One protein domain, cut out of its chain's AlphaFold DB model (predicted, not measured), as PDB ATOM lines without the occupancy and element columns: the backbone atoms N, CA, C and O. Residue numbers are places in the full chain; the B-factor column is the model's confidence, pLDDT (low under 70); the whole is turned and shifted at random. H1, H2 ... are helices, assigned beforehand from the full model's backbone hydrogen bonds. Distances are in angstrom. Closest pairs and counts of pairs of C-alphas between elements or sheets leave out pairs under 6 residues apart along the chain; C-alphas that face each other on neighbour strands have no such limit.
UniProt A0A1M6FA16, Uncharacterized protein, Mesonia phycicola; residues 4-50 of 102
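Overview. This is residues 4 to 50 of the 102 residues of an uncharacterized protein of Mesonia phycicola (UniProt A0A1M6FA16). One long helix, H1, makes the long axis, and after residue 31 the backbone folds back as a hook with two short helices, H2 and then H3, H3 crossing beside residues 24 to 28 of H1. Residues 4 to 20 of H1 stick out free. The printed part has 47 residues, is all helix and extended, with a radius of gyration of the C-alphas of 15.0 A and spans of 50 by 20 by 10 A.

Arrangement. H1, residues 4 to 31, touches H3, residues 42 to 49, with residues 24 to 28 alone; the closest C-alphas, of Gly 25 and Ser 47, are 6.1 A apart. They run opposite ways at a steep tilt of 69 degrees, only just short of about perpendicular. H2, residues 37 to 40, and H1 only just touch, only at the corner, through H1's residues 28 to 31, with 3 pairs of C-alphas within 8 A, the closest His 31 and Ala 38 at 5.7 A. H2 and H3 are close but not clearly touching, the closest C-alphas, of Ala 38 and Cys 44, 7.1 A apart. Every O i to N i+4 pair is within hydrogen-bond range in H3, and 17 of 24 in H1; H2 is too short for one.

Along the chain. H1 runs 43.2 A from C-alpha 4 at (216.884, 255.948, 226.528); H2 is 5.5 A long, and H3 runs 10.3 A to C-alpha 49 at (189.049, 278.755, 236.903).

Size, cuts and confidence. The farthest C-alphas, of Ser 4 and Asp 36, are 50.0 A apart. The printed part has no cut, and both links are tight. Confidence is under 70 at residues 4 to 5, 25, 34 to 39, 48 and 50.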
ATOM      1  N   SER A   4     217.379 255.186 227.683       63.88
ATOM      2  CA  SER A   4     216.884 255.948 226.528       63.88
ATOM      3  C   SER A   4     215.376 255.789 226.283       63.88
ATOM      4  O   SER A   4     214.726 256.749 225.888       63.88
ATOM      5  N   SER A   5     214.797 254.618 226.566       63.00
ATOM      6  CA  SER A   5     213.359 254.352 226.407       63.00
ATOM      7  C   SER A   5     212.519 255.075 227.467       63.00
ATOM      8  O   SER A   5     211.423 255.541 227.156       63.00
ATOM      9  N   LEU A   6     213.059 255.251 228.680       71.75
ATOM     10  CA  LEU A   6     212.404 256.016 229.746       71.75
ATOM     11  C   LEU A   6     212.202 257.486 229.357       71.75
ATOM     12  O   LEU A   6     211.141 258.035 229.624       71.75
ATOM     13  N   LYS A   7     213.169 258.111 228.670       70.38
ATOM     14  CA  LYS A   7     213.059 259.520 228.249       70.38
ATOM     15  C   LYS A   7     211.898 259.738 227.280       70.38
ATOM     16  O   LYS A   7     211.075 260.616 227.505       70.38
ATOM     17  N   HIS A   8     211.798 258.899 226.250       78.94
ATOM     18  CA  HIS A   8     210.687 258.968 225.302       78.94
ATOM     19  C   HIS A   8     209.348 258.698 225.990       78.94
ATOM     20  O   HIS A   8     208.390 259.425 225.759       78.94
ATOM     21  N   SER A   9     209.298 257.712 226.890       85.88
ATOM     22  CA  SER A   9     208.093 257.399 227.664       85.88
ATOM     23  C   SER A   9     207.611 258.585 228.500       85.88
ATOM     24  O   SER A   9     206.416 258.870 228.502       85.88
ATOM     25  N   VAL A  10     208.524 259.305 229.155       89.12
ATOM     26  CA  VAL A  10     208.193 260.495 229.949       89.12
ATOM     27  C   VAL A  10     207.686 261.630 229.055       89.12
ATOM     28  O   VAL A  10     206.666 262.240 229.369       89.12
ATOM     29  N   THR A  11     208.326 261.883 227.910       90.12
ATOM     30  CA  THR A  11     207.845 262.888 226.946       90.12
ATOM     31  C   THR A  11     206.442 262.559 226.435       90.12
ATOM     32  O   THR A  11     205.582 263.434 226.424       90.12
ATOM     33  N   TYR A  12     206.184 261.305 226.048       90.88
ATOM     34  CA  TYR A  12     204.856 260.886 225.592       90.88
ATOM     35  C   TYR A  12     203.809 260.970 226.704       90.88
ATOM     36  O   TYR A  12     202.677 261.363 226.437       90.88
ATOM     37  N   PHE A  13     204.187 260.660 227.944       92.75
ATOM     38  CA  PHE A  13     203.314 260.814 229.103       92.75
ATOM     39  C   PHE A  13     202.899 262.276 229.310       92.75
ATOM     40  O   PHE A  13     201.709 262.570 229.392       92.75
ATOM     41  N   PHE A  14     203.855 263.208 229.313       92.31
ATOM     42  CA  PHE A  14     203.540 264.633 229.439       92.31
ATOM     43  C   PHE A  14     202.757 265.176 228.242       92.31
ATOM     44  O   PHE A  14     201.834 265.969 228.430       92.31
ATOM     45  N   LEU A  15     203.072 264.726 227.026       90.75
ATOM     46  CA  LEU A  15     202.318 265.088 225.827       90.75
ATOM     47  C   LEU A  15     200.861 264.618 225.921       90.75
ATOM     48  O   LEU A  15     199.952 265.383 225.611       90.75
ATOM     49  N   PHE A  16     200.636 263.388 226.385       90.88
ATOM     50  CA  PHE A  16     199.295 262.854 226.603       90.88
ATOM     51  C   PHE A  16     198.523 263.696 227.623       90.88
ATOM     52  O   PHE A  16     197.427 264.152 227.311       90.88
ATOM     53  N   LEU A  17     199.116 263.983 228.787       86.94
ATOM     54  CA  LEU A  17     198.488 264.831 229.807       86.94
ATOM     55  C   LEU A  17     198.135 266.225 229.272       86.94
ATOM     56  O   LEU A  17     197.036 266.723 229.518       86.94
ATOM     57  N   PHE A  18     199.043 266.839 228.509       84.94
ATOM     58  CA  PHE A  18     198.815 268.145 227.894       84.94
ATOM     59  C   PHE A  18     197.628 268.122 226.923       84.94
ATOM     60  O   PHE A  18     196.751 268.988 226.983       84.94
ATOM     61  N   LEU A  19     197.572 267.112 226.052       84.12
ATOM     62  CA  LEU A  19     196.466 266.942 225.113       84.12
ATOM     63  C   LEU A  19     195.148 266.672 225.853       84.12
ATOM     64  O   LEU A  19     194.143 267.306 225.538       84.12
ATOM     65  N   SER A  20     195.146 265.817 226.879       81.88
ATOM     66  CA  SER A  20     193.962 265.540 227.703       81.88
ATOM     67  C   SER A  20     193.418 266.795 228.394       81.88
ATOM     68  O   SER A  20     192.209 267.020 228.377       81.88
ATOM     69  N   MET A  21     194.290 267.651 228.936       77.38
ATOM     70  CA  MET A  21     193.894 268.930 229.545       77.38
ATOM     71  C   MET A  21     193.239 269.865 228.512       77.38
ATOM     72  O   MET A  21     192.213 270.491 228.782       77.38
ATOM     73  N   LYS A  22     193.789 269.923 227.291       73.31
ATOM     74  CA  LYS A  22     193.250 270.722 226.175       73.31
ATOM     75  C   LYS A  22     191.906 270.202 225.655       73.31
ATOM     76  O   LYS A  22     191.076 271.014 225.249       73.31
ATOM     77  N   LEU A  23     191.660 268.889 225.698       74.38
ATOM     78  CA  LEU A  23     190.362 268.303 225.331       74.38
ATOM     79  C   LEU A  23     189.224 268.803 226.238       74.38
ATOM     80  O   LEU A  23     188.112 268.998 225.752       74.38
ATOM     81  N   GLY A  24     189.505 269.084 227.515       70.94
ATOM     82  CA  GLY A  24     188.548 269.734 228.418       70.94
ATOM     83  C   GLY A  24     188.145 271.135 227.943       70.94
ATOM     84  O   GLY A  24     186.972 271.485 228.000       70.94
ATOM     85  N   GLY A  25     189.085 271.898 227.377       68.88
ATOM     86  CA  GLY A  25     188.796 273.183 226.730       68.88
ATOM     87  C   GLY A  25     188.040 273.045 225.402       68.88
ATOM     88  O   GLY A  25     187.243 273.912 225.050       68.88
ATOM     89  N   LEU A  26     188.220 271.932 224.680       74.81
ATOM     90  CA  LEU A  26     187.485 271.646 223.440       74.81
ATOM     91  C   LEU A  26     185.985 271.416 223.689       74.81
ATOM     92  O   LEU A  26     185.172 271.657 222.800       74.81
ATOM     93  N   HIS A  27     185.601 271.016 224.903       80.50
ATOM     94  CA  HIS A  27     184.200 270.884 225.312       80.50
ATOM     95  C   HIS A  27     183.404 272.192 225.148       80.50
ATOM     96  O   HIS A  27     182.215 272.154 224.840       80.50
ATOM     97  N   ALA A  28     184.065 273.355 225.238       75.44
ATOM     98  CA  ALA A  28     183.440 274.651 224.979       75.44
ATOM     99  C   ALA A  28     182.833 274.758 223.563       75.44
ATOM    100  O   ALA A  28     181.846 275.466 223.369       75.44
ATOM    101  N   ILE A  29     183.357 274.008 222.582       78.38
ATOM    102  CA  ILE A  29     182.817 273.957 221.212       78.38
ATOM    103  C   ILE A  29     181.401 273.363 221.196       78.38
ATOM    104  O   ILE A  29     180.556 273.797 220.410       78.38
ATOM    105  N   SER A  30     181.094 272.425 222.095       79.94
ATOM    106  CA  SER A  30     179.748 271.851 222.227       79.94
ATOM    107  C   SER A  30     178.705 272.888 222.663       79.94
ATOM    108  O   SER A  30     177.527 272.724 222.357       79.94
ATOM    109  N   HIS A  31     179.131 273.987 223.292       79.62
ATOM    110  CA  HIS A  31     178.261 275.086 223.711       79.62
ATOM    111  C   HIS A  31     178.079 276.192 222.654       79.62
ATOM    112  O   HIS A  31     177.323 277.131 222.889       79.62
ATOM    113  N   ILE A  32     178.698 276.102 221.466       73.62
ATOM    114  CA  ILE A  32     178.593 277.153 220.427       73.62
ATOM    115  C   ILE A  32     177.138 277.428 220.015       73.62
ATOM    116  O   ILE A  32     176.777 278.570 219.729       73.62
ATOM    117  N   LYS A  33     176.297 276.389 219.991       72.00
ATOM    118  CA  LYS A  33     174.875 276.503 219.635       72.00
ATOM    119  C   LYS A  33     173.959 276.766 220.830       72.00
ATOM    120  O   LYS A  33     172.795 277.082 220.618       72.00
ATOM    121  N   ASP A  34     174.471 276.651 222.052       69.25
ATOM    122  CA  ASP A  34     173.675 276.668 223.274       69.25
ATOM    123  C   ASP A  34     174.327 277.585 224.321       69.25
ATOM    124  O   ASP A  34     175.081 277.163 225.205       69.25
ATOM    125  N   LYS A  35     174.095 278.893 224.135       62.44
ATOM    126  CA  LYS A  35     174.808 279.969 224.839       62.44
ATOM    127  C   LYS A  35     174.466 280.074 226.328       62.44
ATOM    128  O   LYS A  35     175.276 280.614 227.081       62.44
ATOM    129  N   ASP A  36     173.323 279.548 226.760       63.88
ATOM    130  CA  ASP A  36     172.870 279.669 228.151       63.88
ATOM    131  C   ASP A  36     173.399 278.544 229.053       63.88
ATOM    132  O   ASP A  36     173.682 278.773 230.231       63.88
ATOM    133  N   HIS A  37     173.664 277.355 228.504       61.12
ATOM    134  CA  HIS A  37     174.187 276.220 229.277       61.12
ATOM    135  C   HIS A  37     175.703 276.287 229.527       61.12
ATOM    136  O   HIS A  37     176.211 275.629 230.438       61.12
ATOM    137  N   ALA A  38     176.435 277.117 228.776       60.22
ATOM    138  CA  ALA A  38     177.883 277.289 228.932       60.22
ATOM    139  C   ALA A  38     178.279 277.802 230.332       60.22
ATOM    140  O   ALA A  38     179.318 277.411 230.865       60.22
ATOM    141  N   LYS A  39     177.436 278.647 230.948       64.06
ATOM    142  CA  LYS A  39     177.684 279.261 232.269       64.06
ATOM    143  C   LYS A  39     177.526 278.284 233.438       64.06
ATOM    144  O   LYS A  39     178.085 278.523 234.503       64.06
ATOM    145  N   HIS A  40     176.787 277.194 233.239       70.94
ATOM    146  CA  HIS A  40     176.506 276.185 234.265       70.94
ATOM    147  C   HIS A  40     177.276 274.877 234.054       70.94
ATOM    148  O   HIS A  40     177.103 273.929 234.816       70.94
ATOM    149  N   CYS A  41     178.137 274.803 233.037       80.38
ATOM    150  CA  CYS A  41     178.921 273.607 232.789       80.38
ATOM    151  C   CYS A  41     180.111 273.523 233.756       80.38
ATOM    152  O   CYS A  41     181.085 274.268 233.638       80.38
ATOM    153  N   THR A  42     180.059 272.566 234.683       80.25
ATOM    154  CA  THR A  42     181.125 272.282 235.659       80.25
ATOM    155  C   THR A  42     182.470 271.985 234.986       80.25
ATOM    156  O   THR A  42     183.517 272.375 235.498       80.25
ATOM    157  N   ILE A  43     182.457 271.350 233.808       78.44
ATOM    158  CA  ILE A  43     183.666 271.039 233.028       78.44
ATOM    159  C   ILE A  43     184.310 272.333 232.510       78.44
ATOM    160  O   ILE A  43     185.503 272.555 232.723       78.44
ATOM    161  N   CYS A  44     183.516 273.217 231.895       76.62
ATOM    162  CA  CYS A  44     183.982 274.527 231.440       76.62
ATOM    163  C   CYS A  44     184.485 275.372 232.616       76.62
ATOM    164  O   CYS A  44     185.568 275.947 232.534       76.62
ATOM    165  N   HIS A  45     183.752 275.381 233.733       78.38
ATOM    166  CA  HIS A  45     184.151 276.089 234.946       78.38
ATOM    167  C   HIS A  45     185.545 275.651 235.418       78.38
ATOM    168  O   HIS A  45     186.444 276.480 235.513       78.38
ATOM    169  N   HIS A  46     185.785 274.350 235.599       78.00
ATOM    170  CA  HIS A  46     187.101 273.867 236.029       78.00
ATOM    171  C   HIS A  46     188.218 274.097 234.999       78.00
ATOM    172  O   HIS A  46     189.368 274.277 235.396       78.00
ATOM    173  N   SER A  47     187.903 274.131 233.700       73.62
ATOM    174  CA  SER A  47     188.898 274.432 232.658       73.62
ATOM    175  C   SER A  47     189.338 275.904 232.611       73.62
ATOM    176  O   SER A  47     190.440 276.174 232.142       73.62
ATOM    177  N   ILE A  48     188.511 276.835 233.109       69.62
ATOM    178  CA  ILE A  48     188.754 278.291 233.057       69.62
ATOM    179  C   ILE A  48     189.184 278.850 234.423       69.62
ATOM    180  O   ILE A  48     189.950 279.804 234.478       69.62
ATOM    181  N   VAL A  49     188.737 278.264 235.540       70.00
ATOM    182  CA  VAL A  49     189.049 278.755 236.903       70.00
ATOM    183  C   VAL A  49     190.554 278.842 237.175       70.00
ATOM    184  O   VAL A  49     190.989 279.710 237.924       70.00
ATOM    185  N   ASN A  50     191.349 277.988 236.529       65.06
ATOM    186  CA  ASN A  50     192.805 277.977 236.656       65.06
ATOM    187  C   ASN A  50     193.515 278.661 235.476       65.06
ATOM    188  O   ASN A  50     194.685 278.362 235.224       65.06
TER     189      ASN A  50